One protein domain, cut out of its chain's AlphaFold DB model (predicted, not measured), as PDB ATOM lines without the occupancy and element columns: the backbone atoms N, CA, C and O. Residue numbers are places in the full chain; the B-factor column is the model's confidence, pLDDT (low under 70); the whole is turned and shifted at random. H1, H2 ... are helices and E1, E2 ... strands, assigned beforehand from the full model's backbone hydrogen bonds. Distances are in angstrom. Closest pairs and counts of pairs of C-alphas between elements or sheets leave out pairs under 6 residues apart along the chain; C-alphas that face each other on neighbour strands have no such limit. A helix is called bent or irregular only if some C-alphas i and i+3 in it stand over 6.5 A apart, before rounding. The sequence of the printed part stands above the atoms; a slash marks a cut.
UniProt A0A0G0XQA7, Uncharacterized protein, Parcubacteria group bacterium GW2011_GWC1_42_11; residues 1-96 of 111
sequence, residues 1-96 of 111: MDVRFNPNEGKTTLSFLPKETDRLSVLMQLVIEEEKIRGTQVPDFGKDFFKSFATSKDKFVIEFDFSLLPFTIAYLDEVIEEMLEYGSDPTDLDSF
ATOM      1  N   MET A   1     -16.993  13.157  54.613       84.25
ATOM      2  CA  MET A   1     -16.519  12.024  53.799       84.25
ATOM      3  C   MET A   1     -15.268  12.433  53.036       84.25
ATOM      4  O   MET A   1     -15.203  13.567  52.590       84.25
ATOM      5  N   ASP A   2     -14.301  11.529  52.888       86.62
ATOM      6  CA  ASP A   2     -13.161  11.682  51.978       86.62
ATOM      7  C   ASP A   2     -13.300  10.691  50.824       86.62
ATOM      8  O   ASP A   2     -13.732   9.553  51.037       86.62
ATOM      9  N   VAL A   3     -12.856  11.080  49.632       86.62
ATOM     10  CA  VAL A   3     -12.869  10.206  48.461       86.62
ATOM     11  C   VAL A   3     -11.504  10.189  47.787       86.62
ATOM     12  O   VAL A   3     -10.824  11.210  47.697       86.62
ATOM     13  N   ARG A   4     -11.065   9.008  47.347       86.75
ATOM     14  CA  ARG A   4      -9.806   8.829  46.615       86.75
ATOM     15  C   ARG A   4     -10.016   7.942  45.403       86.75
ATOM     16  O   ARG A   4     -10.647   6.899  45.511       86.75
ATOM     17  N   PHE A   5      -9.423   8.323  44.281       83.12
ATOM     18  CA  PHE A   5      -9.397   7.530  43.058       83.12
ATOM     19  C   PHE A   5      -7.961   7.107  42.773       83.12
ATOM     20  O   PHE A   5      -7.067   7.950  42.685       83.12
ATOM     21  N   ASN A   6      -7.737   5.802  42.642       83.38
ATOM     22  CA  ASN A   6      -6.465   5.240  42.221       83.38
ATOM     23  C   ASN A   6      -6.608   4.664  40.801       83.38
ATOM     24  O   ASN A   6      -7.038   3.517  40.648       83.38
ATOM     25  N   PRO A   7      -6.228   5.420  39.753       76.75
ATOM     26  CA  PRO A   7      -6.350   4.963  38.370       76.75
ATOM     27  C   PRO A   7      -5.438   3.777  38.039       76.75
ATOM     28  O   PRO A   7      -5.757   3.004  37.142       76.75
ATOM     29  N   ASN A   8      -4.321   3.612  38.755       81.38
ATOM     30  CA  ASN A   8      -3.393   2.503  38.516       81.38
ATOM     31  C   ASN A   8      -3.957   1.170  39.020       81.38
ATOM     32  O   ASN A   8      -3.680   0.124  38.441       81.38
ATOM     33  N   GLU A   9      -4.742   1.215  40.098       80.94
ATOM     34  CA  GLU A   9      -5.405   0.043  40.680       80.94
ATOM     35  C   GLU A   9      -6.838  -0.133  40.168       80.94
ATOM     36  O   GLU A   9      -7.435  -1.183  40.387       80.94
ATOM     37  N   GLY A  10      -7.393   0.873  39.484       80.56
ATOM     38  CA  GLY A  10      -8.783   0.866  39.035       80.56
ATOM     39  C   GLY A  10      -9.759   0.856  40.208       80.56
ATOM     40  O   GLY A  10     -10.755   0.139  40.162       80.56
ATOM     41  N   LYS A  11      -9.462   1.612  41.271       87.56
ATOM     42  CA  LYS A  11     -10.253   1.617  42.505       87.56
ATOM     43  C   LYS A  11     -10.652   3.014  42.941       87.56
ATOM     44  O   LYS A  11      -9.855   3.950  42.859       87.56
ATOM     45  N   THR A  12     -11.851   3.117  43.495       89.81
ATOM     46  CA  THR A  12     -12.322   4.290  44.227       89.81
ATOM     47  C   THR A  12     -12.532   3.917  45.686       89.81
ATOM     48  O   THR A  12     -13.219   2.949  46.000       89.81
ATOM     49  N   THR A  13     -11.945   4.689  46.592       92.25
ATOM     50  CA  THR A  13     -12.075   4.513  48.037       92.25
ATOM     51  C   THR A  13     -12.941   5.627  48.604       92.25
ATOM     52  O   THR A  13     -12.581   6.802  48.505       92.25
ATOM     53  N   LEU A  14     -14.043   5.252  49.246       93.25
ATOM     54  CA  LEU A  14     -14.895   6.138  50.032       93.25
ATOM     55  C   LEU A  14     -14.576   5.969  51.517       93.25
ATOM     56  O   LEU A  14     -14.414   4.859  52.021       93.25
ATOM     57  N   SER A  15     -14.463   7.083  52.225       93.56
ATOM     58  CA  SER A  15     -13.994   7.139  53.603       93.56
ATOM     59  C   SER A  15     -14.938   7.994  54.439       93.56
ATOM     60  O   SER A  15     -14.997   9.209  54.271       93.56
ATOM     61  N   PHE A  16     -15.647   7.371  55.374       92.94
ATOM     62  CA  PHE A  16     -16.744   7.986  56.114       92.94
ATOM     63  C   PHE A  16     -16.380   8.202  57.580       92.94
ATOM     64  O   PHE A  16     -15.874   7.301  58.252       92.94
ATOM     65  N   LEU A  17     -16.654   9.395  58.098       92.69
ATOM     66  CA  LEU A  17     -16.562   9.696  59.520       92.69
ATOM     67  C   LEU A  17     -17.733   9.042  60.280       92.69
ATOM     68  O   LEU A  17     -18.849   9.018  59.774       92.69
ATOM     69  N   PRO A  18     -17.546   8.606  61.538       92.69
ATOM     70  CA  PRO A  18     -18.620   7.995  62.338       92.69
ATOM     71  C   PRO A  18     -19.908   8.827  62.420       92.69
ATOM     72  O   PRO A  18     -21.011   8.301  62.459       92.69
ATOM     73  N   LYS A  19     -19.780  10.159  62.434       91.31
ATOM     74  CA  LYS A  19     -20.917  11.084  62.564       91.31
ATOM     75  C   LYS A  19     -21.840  11.134  61.338       91.31
ATOM     76  O   LYS A  19     -22.922  11.696  61.438       91.31
ATOM     77  N   GLU A  20     -21.392  10.623  60.195       89.06
ATOM     78  CA  GLU A  20     -22.133  10.656  58.925       89.06
ATOM     79  C   GLU A  20     -22.592   9.260  58.479       89.06
ATOM     80  O   GLU A  20     -23.441   9.160  57.599       89.06
ATOM     81  N   THR A  21     -22.087   8.180  59.090       91.19
ATOM     82  CA  THR A  21     -22.305   6.816  58.588       91.19
ATOM     83  C   THR A  21     -23.754   6.350  58.643       91.19
ATOM     84  O   THR A  21     -24.176   5.659  57.727       91.19
ATOM     85  N   ASP A  22     -24.525   6.717  59.669       91.94
ATOM     86  CA  ASP A  22     -25.938   6.319  59.780       91.94
ATOM     87  C   ASP A  22     -26.736   6.815  58.565       91.94
ATOM     88  O   ASP A  22     -27.213   6.030  57.744       91.94
ATOM     89  N   ARG A  23     -26.734   8.133  58.362       92.12
ATOM     90  CA  ARG A  23     -27.409   8.807  57.250       92.12
ATOM     91  C   ARG A  23     -26.898   8.341  55.883       92.12
ATOM     92  O   ARG A  23     -27.685   7.946  55.027       92.12
ATOM     93  N   LEU A  24     -25.578   8.318  55.696       93.94
ATOM     94  CA  LEU A  24     -24.960   7.955  54.418       93.94
ATOM     95  C   LEU A  24     -25.133   6.468  54.068       93.94
ATOM     96  O   LEU A  24     -25.125   6.120  52.885       93.94
ATOM     97  N   SER A  25     -25.340   5.599  55.063       95.50
ATOM     98  CA  SER A  25     -25.673   4.186  54.840       95.50
ATOM     99  C   SER A  25     -27.098   3.979  54.337       95.50
ATOM    100  O   SER A  25     -27.339   3.059  53.552       95.50
ATOM    101  N   VAL A  26     -28.038   4.825  54.766       95.31
ATOM    102  CA  VAL A  26     -29.414   4.823  54.260       95.31
ATOM    103  C   VAL A  26     -29.425   5.357  52.835       95.31
ATOM    104  O   VAL A  26     -29.972   4.696  51.958       95.31
ATOM    105  N   LEU A  27     -28.741   6.479  52.583       95.75
ATOM    106  CA  LEU A  27     -28.621   7.039  51.237       95.75
ATOM    107  C   LEU A  27     -28.036   6.014  50.255       95.75
ATOM    108  O   LEU A  27     -28.598   5.787  49.191       95.75
ATOM    109  N   MET A  28     -26.972   5.302  50.641       96.56
ATOM    110  CA  MET A  28     -26.373   4.275  49.781       96.56
ATOM    111  C   MET A  28     -27.349   3.136  49.448       96.56
ATOM    112  O   MET A  28     -27.322   2.628  48.331       96.56
ATOM    113  N   GLN A  29     -28.214   2.731  50.386       95.75
ATOM    114  CA  GLN A  29     -29.245   1.722  50.108       95.75
ATOM    115  C   GLN A  29     -30.258   2.221  49.078       95.75
ATOM    116  O   GLN A  29     -30.574   1.475  48.153       95.75
ATOM    117  N   LEU A  30     -30.708   3.473  49.201       96.19
ATOM    118  CA  LEU A  30     -31.642   4.089  48.255       96.19
ATOM    119  C   LEU A  30     -31.031   4.170  46.851       96.19
ATOM    120  O   LEU A  30     -31.626   3.672  45.899       96.19
ATOM    121  N   VAL A  31     -29.797   4.669  46.735       96.81
ATOM    122  CA  VAL A  31     -29.097   4.755  45.442       96.81
ATOM    123  C   VAL A  31     -28.910   3.374  44.813       96.81
ATOM    124  O   VAL A  31     -29.090   3.214  43.610       96.81
ATOM    125  N   ILE A  32     -28.608   2.335  45.601       96.56
ATOM    126  CA  ILE A  32     -28.528   0.962  45.077       96.56
ATOM    127  C   ILE A  32     -29.868   0.506  44.495       96.56
ATOM    128  O   ILE A  32     -29.881  -0.156  43.459       96.56
ATOM    129  N   GLU A  33     -30.987   0.796  45.153       95.88
ATOM    130  CA  GLU A  33     -32.314   0.411  44.663       95.88
ATOM    131  C   GLU A  33     -32.678   1.154  43.372       95.88
ATOM    132  O   GLU A  33     -33.127   0.527  42.410       95.88
ATOM    133  N   GLU A  34     -32.416   2.457  43.314       95.62
ATOM    134  CA  GLU A  34     -32.672   3.276  42.130       95.62
ATOM    135  C   GLU A  34     -31.812   2.861  40.935       95.62
ATOM    136  O   GLU A  34     -32.322   2.658  39.828       95.62
ATOM    137  N   GLU A  35     -30.516   2.654  41.154       95.25
ATOM    138  CA  GLU A  35     -29.585   2.266  40.097       95.25
ATOM    139  C   GLU A  35     -29.844   0.833  39.603       95.25
ATOM    140  O   GLU A  35     -29.729   0.565  38.404       95.25
ATOM    141  N   LYS A  36     -30.331  -0.072  40.471       94.12
ATOM    142  CA  LYS A  36     -30.849  -1.386  40.040       94.12
ATOM    143  C   LYS A  36     -32.027  -1.250  39.078       94.12
ATOM    144  O   LYS A  36     -32.084  -1.989  38.097       94.12
ATOM    145  N   ILE A  37     -32.959  -0.329  39.337       95.44
ATOM    146  CA  ILE A  37     -34.121  -0.083  38.465       95.44
ATOM    147  C   ILE A  37     -33.671   0.490  37.115       95.44
ATOM    148  O   ILE A  37     -34.211   0.110  36.075       95.44
ATOM    149  N   ARG A  38     -32.662   1.367  37.119       92.44
ATOM    150  CA  ARG A  38     -32.073   1.968  35.909       92.44
ATOM    151  C   ARG A  38     -31.215   0.989  35.096       92.44
ATOM    152  O   ARG A  38     -30.917   1.264  33.936       92.44
ATOM    153  N   GLY A  39     -30.865  -0.165  35.668       92.12
ATOM    154  CA  GLY A  39     -30.037  -1.188  35.025       92.12
ATOM    155  C   GLY A  39     -28.532  -0.928  35.132       92.12
ATOM    156  O   GLY A  39     -27.752  -1.563  34.421       92.12
ATOM    157  N   THR A  40     -28.118  -0.015  36.009       91.25
ATOM    158  CA  THR A  40     -26.711   0.250  36.316       91.25
ATOM    159  C   THR A  40     -26.139  -0.892  37.156       91.25
ATOM    160  O   THR A  40     -26.828  -1.513  37.970       91.25
ATOM    161  N   GLN A  41     -24.851  -1.188  36.976       92.56
ATOM    162  CA  GLN A  41     -24.156  -2.149  37.827       92.56
ATOM    163  C   GLN A  41     -23.974  -1.571  39.237       92.56
ATOM    164  O   GLN A  41     -23.384  -0.508  39.402       92.56
ATOM    165  N   VAL A  42     -24.429  -2.303  40.251       95.06
ATOM    166  CA  VAL A  42     -24.392  -1.895  41.665       95.06
ATOM    167  C   VAL A  42     -23.537  -2.853  42.500       95.06
ATOM    168  O   VAL A  42     -23.381  -4.018  42.115       95.06
ATOM    169  N   PRO A  43     -22.995  -2.410  43.648       95.00
ATOM    170  CA  PRO A  43     -22.305  -3.299  44.574       95.00
ATOM    171  C   PRO A  43     -23.259  -4.338  45.174       95.00
ATOM    172  O   PRO A  43     -24.412  -4.042  45.503       95.00
ATOM    173  N   ASP A  44     -22.745  -5.552  45.363       93.62
ATOM    174  CA  ASP A  44     -23.402  -6.597  46.145       93.62
ATOM    175  C   ASP A  44     -22.733  -6.689  47.517       93.62
ATOM    176  O   ASP A  44     -21.608  -7.175  47.660       93.62
ATOM    177  N   PHE A  45     -23.408  -6.152  48.528       93.69
ATOM    178  CA  PHE A  45     -22.899  -6.138  49.889       93.69
ATOM    179  C   PHE A  45     -23.404  -7.337  50.686       93.69
ATOM    180  O   PHE A  45     -24.578  -7.704  50.643       93.69
ATOM    181  N   GLY A  46     -22.508  -7.915  51.487       91.12
ATOM    182  CA  GLY A  46     -22.839  -9.031  52.362       91.12
ATOM    183  C   GLY A  46     -23.911  -8.693  53.402       91.12
ATOM    184  O   GLY A  46     -24.158  -7.535  53.758       91.12
ATOM    185  N   LYS A  47     -24.516  -9.750  53.950       86.56
ATOM    186  CA  LYS A  47     -25.432  -9.649  55.088       86.56
ATOM    187  C   LYS A  47     -24.748  -8.883  56.229       86.56
ATOM    188  O   LYS A  47     -23.594  -9.149  56.540       86.56
ATOM    189  N   ASP A  48     -25.467  -7.933  56.824       93.38
ATOM    190  CA  ASP A  48     -25.006  -7.036  57.899       93.38
ATOM    191  C   ASP A  48     -24.051  -5.893  57.496       93.38
ATOM    192  O   ASP A  48     -23.654  -5.116  58.371       93.38
ATOM    193  N   PHE A  49     -23.737  -5.706  56.208       95.44
ATOM    194  CA  PHE A  49     -22.914  -4.576  55.758       95.44
ATOM    195  C   PHE A  49     -23.487  -3.226  56.204       95.44
ATOM    196  O   PHE A  49     -22.819  -2.487  56.922       95.44
ATOM    197  N   PHE A  50     -24.746  -2.934  55.869       95.25
ATOM    198  CA  PHE A  50     -25.369  -1.651  56.208       95.25
ATOM    199  C   PHE A  50     -25.542  -1.447  57.708       95.25
ATOM    200  O   PHE A  50     -25.393  -0.336  58.198       95.25
ATOM    201  N   LYS A  51     -25.770  -2.525  58.461       94.81
ATOM    202  CA  LYS A  51     -25.787  -2.466  59.924       94.81
ATOM    203  C   LYS A  51     -24.415  -2.063  60.470       94.81
ATOM    204  O   LYS A  51     -24.336  -1.231  61.371       94.81
ATOM    205  N   SER A  52     -23.347  -2.643  59.930       95.25
ATOM    206  CA  SER A  52     -21.968  -2.339  60.332       95.25
ATOM    207  C   SER A  52     -21.564  -0.927  59.918       95.25
ATOM    208  O   SER A  52     -20.937  -0.220  60.699       95.25
ATOM    209  N   PHE A  53     -21.983  -0.501  58.726       96.00
ATOM    210  CA  PHE A  53     -21.781   0.850  58.229       96.00
ATOM    211  C   PHE A  53     -22.490   1.863  59.139       96.00
ATOM    212  O   PHE A  53     -21.821   2.684  59.759       96.00
ATOM    213  N   ALA A  54     -23.806   1.735  59.331       94.38
ATOM    214  CA  ALA A  54     -24.609   2.663  60.129       94.38
ATOM    215  C   ALA A  54     -24.113   2.808  61.577       94.38
ATOM    216  O   ALA A  54     -24.141   3.896  62.144       94.38
ATOM    217  N   THR A  55     -23.630   1.714  62.176       93.81
ATOM    218  CA  THR A  55     -23.225   1.670  63.592       93.81
ATOM    219  C   THR A  55     -21.723   1.859  63.825       93.81
ATOM    220  O   THR A  55     -21.254   1.687  64.956       93.81
ATOM    221  N   SER A  56     -20.961   2.214  62.784       94.75
ATOM    222  CA  SER A  56     -19.510   2.371  62.886       94.75
ATOM    223  C   SER A  56     -19.129   3.487  63.857       94.75
ATOM    224  O   SER A  56     -19.553   4.633  63.722       94.75
ATOM    225  N   LYS A  57     -18.280   3.157  64.834       93.69
ATOM    226  CA  LYS A  57     -17.694   4.136  65.769       93.69
ATOM    227  C   LYS A  57     -16.359   4.693  65.285       93.69
ATOM    228  O   LYS A  57     -15.912   5.715  65.796       93.69
ATOM    229  N   ASP A  58     -15.767   4.032  64.296       95.31
ATOM    230  CA  ASP A  58     -14.505   4.394  63.665       95.31
ATOM    231  C   ASP A  58     -14.731   4.819  62.211       95.31
ATOM    232  O   ASP A  58     -15.828   4.670  61.659       95.31
ATOM    233  N   LYS A  59     -13.684   5.365  61.582       93.88
ATOM    234  CA  LYS A  59     -13.715   5.709  60.159       93.88
ATOM    235  C   LYS A  59     -14.062   4.458  59.346       93.88
ATOM    236  O   LYS A  59     -13.318   3.481  59.381       93.88
ATOM    237  N   PHE A  60     -15.179   4.497  58.626       95.62
ATOM    238  CA  PHE A  60     -15.634   3.384  57.798       95.62
ATOM    239  C   PHE A  60     -15.087   3.560  56.382       95.62
ATOM    240  O   PHE A  60     -15.123   4.665  55.844       95.62
ATOM    241  N   VAL A  61     -14.546   2.501  55.784       94.75
ATOM    242  CA  VAL A  61     -13.910   2.569  54.461       94.75
ATOM    243  C   VAL A  61     -14.573   1.566  53.535       94.75
ATOM    244  O   VAL A  61     -14.725   0.399  53.893       94.75
ATOM    245  N   ILE A  62     -14.956   2.030  52.350       94.62
ATOM    246  CA  ILE A  62     -15.530   1.212  51.284       94.62
ATOM    247  C   ILE A  62     -14.647   1.376  50.051       94.62
ATOM    248  O   ILE A  62     -14.256   2.491  49.710       94.62
ATOM    249  N   GLU A  63     -14.334   0.271  49.385       94.19
ATOM    250  CA  GLU A  63     -13.626   0.274  48.109       94.19
ATOM    251  C   GLU A  63     -14.543  -0.244  47.008       94.19
ATOM    252  O   GLU A  63     -15.214  -1.264  47.174       94.19
ATOM    253  N   PHE A  64     -14.535   0.452  45.879       92.88
ATOM    254  CA  PHE A  64     -15.230   0.068  44.665       92.88
ATOM    255  C   PHE A  64     -14.235  -0.118  43.530       92.88
ATOM    256  O   PHE A  64     -13.376   0.734  43.299       92.88
ATOM    257  N   ASP A  65     -14.379  -1.223  42.807       90.19
ATOM    258  CA  ASP A  65     -13.656  -1.443  41.560       90.19
ATOM    259  C   ASP A  65     -14.199  -0.531  40.452       90.19
ATOM    260  O   ASP A  65     -15.342  -0.072  40.488       90.19
ATOM    261  N   PHE A  66     -13.397  -0.320  39.410       84.94
ATOM    262  CA  PHE A  66     -13.721   0.560  38.287       84.94
ATOM    263  C   PHE A  66     -15.016   0.185  37.551       84.94
ATOM    264  O   PHE A  66     -15.668   1.045  36.964       84.94
ATOM    265  N   SER A  67     -15.431  -1.085  37.598       87.94
ATOM    266  CA  SER A  67     -16.721  -1.518  37.044       87.94
ATOM    267  C   SER A  67     -17.919  -0.876  37.754       87.94
ATOM    268  O   SER A  67     -18.981  -0.734  37.161       87.94
ATOM    269  N   LEU A  68     -17.748  -0.462  39.012       91.69
ATOM    270  CA  LEU A  68     -18.759   0.210  39.830       91.69
ATOM    271  C   LEU A  68     -18.611   1.735  39.816       91.69
ATOM    272  O   LEU A  68     -19.262   2.426  40.599       91.69
ATOM    273  N   LEU A  69     -17.775   2.287  38.936       88.44
ATOM    274  CA  LEU A  69     -17.607   3.729  38.809       88.44
ATOM    275  C   LEU A  69     -18.918   4.470  38.493       88.44
ATOM    276  O   LEU A  69     -19.144   5.493  39.133       88.44
ATOM    277  N   PRO A  70     -19.813   3.976  37.606       89.44
ATOM    278  CA  PRO A  70     -21.087   4.649  37.347       89.44
ATOM    279  C   PRO A  70     -21.954   4.754  38.607       89.44
ATOM    280  O   PRO A  70     -22.451   5.828  38.924       89.44
ATOM    281  N   PHE A  71     -22.046   3.665  39.376       93.06
ATOM    282  CA  PHE A  71     -22.715   3.669  40.676       93.06
ATOM    283  C   PHE A  71     -22.035   4.619  41.666       93.06
ATOM    284  O   PHE A  71     -22.703   5.342  42.395       93.06
ATOM    285  N   THR A  72     -20.700   4.624  41.699       91.75
ATOM    286  CA  THR A  72     -19.941   5.478  42.619       91.75
ATOM    287  C   THR A  72     -20.204   6.951  42.330       91.75
ATOM    288  O   THR A  72     -20.387   7.710  43.270       91.75
ATOM    289  N   ILE A  73     -20.261   7.345  41.055       90.12
ATOM    290  CA  ILE A  73     -20.612   8.710  40.646       90.12
ATOM    291  C   ILE A  73     -22.040   9.038  41.086       90.12
ATOM    292  O   ILE A  73     -22.217  10.007  41.809       90.12
ATOM    293  N   ALA A  74     -23.019   8.184  40.758       91.75
ATOM    294  CA  ALA A  74     -24.413   8.399  41.153       91.75
ATOM    295  C   ALA A  74     -24.568   8.564  42.676       91.75
ATOM    296  O   ALA A  74     -25.277   9.445  43.143       91.75
ATOM    297  N   TYR A  75     -23.854   7.760  43.466       94.56
ATOM    298  CA  TYR A  75     -23.858   7.908  44.918       94.56
ATOM    299  C   TYR A  75     -23.226   9.223  45.384       94.56
ATOM    300  O   TYR A  75     -23.727   9.839  46.318       94.56
ATOM    301  N   LEU A  76     -22.120   9.653  44.771       92.25
ATOM    302  CA  LEU A  76     -21.467  10.911  45.132       92.25
ATOM    303  C   LEU A  76     -22.326  12.127  44.781       92.25
ATOM    304  O   LEU A  76     -22.382  13.042  45.598       92.25
ATOM    305  N   ASP A  77     -23.014  12.109  43.638       90.50
ATOM    306  CA  ASP A  77     -23.941  13.169  43.227       90.50
ATOM    307  C   ASP A  77     -25.049  13.355  44.279       90.50
ATOM    308  O   ASP A  77     -25.272  14.461  44.766       90.50
ATOM    309  N   GLU A  78     -25.648  12.262  44.749       92.94
ATOM    310  CA  GLU A  78     -26.670  12.293  45.807       92.94
ATOM    311  C   GLU A  78     -26.108  12.787  47.153       92.94
ATOM    312  O   GLU A  78     -26.767  13.518  47.893       92.94
ATOM    313  N   VAL A  79     -24.857  12.443  47.484       91.50
ATOM    314  CA  VAL A  79     -24.189  12.974  48.687       91.50
ATOM    315  C   VAL A  79     -23.941  14.478  48.571       91.50
ATOM    316  O   VAL A  79     -24.063  15.188  49.572       91.50
ATOM    317  N   ILE A  80     -23.579  14.968  47.385       88.81
ATOM    318  CA  ILE A  80     -23.365  16.393  47.107       88.81
ATOM    319  C   ILE A  80     -24.678  17.160  47.260       88.81
ATOM    320  O   ILE A  80     -24.710  18.161  47.983       88.81
ATOM    321  N   GLU A  81     -25.760  16.673  46.648       88.94
ATOM    322  CA  GLU A  81     -27.096  17.261  46.789       88.94
ATOM    323  C   GLU A  81     -27.507  17.327  48.260       88.94
ATOM    324  O   GLU A  81     -27.877  18.390  48.763       88.94
ATOM    325  N   GLU A  82     -27.311  16.232  48.995       88.31
ATOM    326  CA  GLU A  82     -27.581  16.201  50.422       88.31
ATOM    327  C   GLU A  82     -26.718  17.236  51.173       88.31
ATOM    328  O   GLU A  82     -27.223  18.011  51.979       88.31
ATOM    329  N   MET A  83     -25.410  17.320  50.917       85.00
ATOM    330  CA  MET A  83     -24.536  18.309  51.566       85.00
ATOM    331  C   MET A  83     -24.993  19.754  51.336       85.00
ATOM    332  O   MET A  83     -24.973  20.543  52.288       85.00
ATOM    333  N   LEU A  84     -25.446  20.081  50.124       85.62
ATOM    334  CA  LEU A  84     -25.983  21.399  49.783       85.62
ATOM    335  C   LEU A  84     -27.261  21.713  50.567       85.62
ATOM    336  O   LEU A  84     -27.380  22.813  51.115       85.62
ATOM    337  N   GLU A  85     -28.181  20.755  50.695       84.94
ATOM    338  CA  GLU A  85     -29.413  20.926  51.476       84.94
ATOM    339  C   GLU A  85     -29.137  21.237  52.956       84.94
ATOM    340  O   GLU A  85     -29.837  22.047  53.570       84.94
ATOM    341  N   TYR A  86     -28.082  20.649  53.529       80.19
ATOM    342  CA  TYR A  86     -27.668  20.891  54.916       80.19
ATOM    343  C   TYR A  86     -26.656  22.043  55.074       80.19
ATOM    344  O   TYR A  86     -26.128  22.249  56.171       80.19
ATOM    345  N   GLY A  87     -26.383  22.809  54.013       76.62
ATOM    346  CA  GLY A  87     -25.514  23.991  54.048       76.62
ATOM    347  C   GLY A  87     -24.023  23.687  54.228       76.62
ATOM    348  O   GLY A  87     -23.284  24.523  54.750       76.62
ATOM    349  N   SER A  88     -23.583  22.488  53.843       79.75
ATOM    350  CA  SER A  88     -22.169  22.102  53.794       79.75
ATOM    351  C   SER A  88     -21.578  22.396  52.414       79.75
ATOM    352  O   SER A  88     -22.289  22.356  51.416       79.75
ATOM    353  N   ASP A  89     -20.279  22.680  52.357       77.81
ATOM    354  CA  ASP A  89     -19.552  22.930  51.107       77.81
ATOM    355  C   ASP A  89     -19.117  21.599  50.457       77.81
ATOM    356  O   ASP A  89     -18.324  20.875  51.071       77.81
ATOM    357  N   PRO A  90     -19.626  21.241  49.260       81.25
ATOM    358  CA  PRO A  90     -19.269  20.006  48.568       81.25
ATOM    359  C   PRO A  90     -18.076  20.153  47.609       81.25
ATOM    360  O   PRO A  90     -17.754  19.183  46.929       81.25
ATOM    361  N   THR A  91     -17.407  21.315  47.543       77.88
ATOM    362  CA  THR A  91     -16.403  21.645  46.504       77.88
ATOM    363  C   THR A  91     -15.349  20.549  46.287       77.88
ATOM    364  O   THR A  91     -14.956  20.276  45.149       77.88
ATOM    365  N   ASP A  92     -14.899  19.889  47.358       73.31
ATOM    366  CA  ASP A  92     -13.909  18.806  47.283       73.31
ATOM    367  C   ASP A  92     -14.458  17.535  46.602       73.31
ATOM    368  O   ASP A  92     -13.720  16.843  45.897       73.31
ATOM    369  N   LEU A  93     -15.746  17.231  46.788       78.25
ATOM    370  CA  LEU A  93     -16.430  16.103  46.148       78.25
ATOM    371  C   LEU A  93     -16.784  16.417  44.693       78.25
ATOM    372  O   LEU A  93     -16.529  15.582  43.829       78.25
ATOM    373  N   ASP A  94     -17.266  17.629  44.411       72.19
ATOM    374  CA  ASP A  94     -17.534  18.095  43.042       72.19
ATOM    375  C   ASP A  94     -16.269  18.018  42.182       72.19
ATOM    376  O   ASP A  94     -16.237  17.383  41.125       72.19
ATOM    377  N   SER A  95     -15.170  18.578  42.697       74.00
ATOM    378  CA  SER A  95     -13.864  18.557  42.027       74.00
ATOM    379  C   SER A  95     -13.366  17.132  41.766       74.00
ATOM    380  O   SER A  95     -12.607  16.887  40.825       74.00
ATOM    381  N   PHE A  96     -13.756  16.178  42.611       74.75
ATOM    382  CA  PHE A  96     -13.395  14.777  42.460       74.75
ATOM    383  C   PHE A  96     -14.238  14.070  41.388       74.75
ATOM    384  O   PHE A  96     -13.684  13.343  40.557       74.75
TER     385      PHE A  96
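Overview. This is residues 1 to 96 of the 111 residues of an uncharacterized protein of Parcubacteria group bacterium GW2011_GWC1_42_11 (UniProt A0A0G0XQA7). What would one see first? A small wall of three antiparallel strands, E1, E2 and E3, has the long helix H3 over one face, and H1 crosses H3 farther out from the sheet. The short H2 packs on the first part of H1, and the short H4 folds back beside H3 near E1. What is it built of? The printed part has 96 residues, with three named strands and four named helices in the order E1 E2 H1 H2 E3 H3 H4; the sheet order is E1 - E2 - E3, and the class is mixed, helices and strands. How closely is it folded? It is compact and rounded, with a radius of gyration of the C-alphas of 12.9 A and spans of 32 by 31 by 27 A.

Arrangement. How is the sheet joined? Inner strand E2, residues 11 to 16, is antiparallel to edge strand E1, residues 2 to 6, in a hairpin, with N 4 and O 13 at 2.9 A. E2 is also antiparallel to edge strand E3, residues 60 to 65, with N 14 and O 62 at 2.8 A. What is on the sheet? H3, residues 66 to 85, is over E2 and E3 at a height over the sheet of 10.5 A, making two layers, a sheet with a helix on one face, and runs along the strands, at 21 degrees to E2 on the local plane. How do the other helices stand? H1, residues 21 to 38, touches residues 71 to 79 of H3 at a steep tilt of 56 degrees, opposite ways; the closest C-alphas, of Val 31 and Tyr 75, are 6.1 A apart. H2, residues 49 to 54, forms a helical hairpin with H1, closest at the C-alphas of Asp 22 and Ala 54, 3.9 A. H4, residues 91 to 96, forms a helical hairpin with H3 that only just touches, with 3 pairs of C-alphas within 8 A, closest at Ile 80 and Leu 93, 7.0 A. Are the helix backbones whole? Every O i to N i+4 pair is within hydrogen-bond range in H1, H2 and H4, and 14 of 16 are in H3.

Along the chain. Where do the elements begin and end? E1 begins at C-alpha 2 (-13.161, 11.682, 51.978), and H4 ends at C-alpha 96 (-13.395, 14.777, 42.460). How long are the longer ones? H3 measures 28.9 A, H1 25.2 A, E3 17.1 A and E2 16.4 A. Is H3 even? It is irregular, with C-alphas 67 and 70 at 7.6 A, and has a kink of 30 degrees near residue 73.

Size, cuts and confidence. How far does it reach? The two C-alphas farthest apart, of Asn 8 and Tyr 86, are 34.6 A apart. Is anything cut or long? The printed part has no cut and no long link. How confident is the model? The mean pLDDT of the printed part is 89.8, no printed residue is under 70, and H4 has a mean of 75.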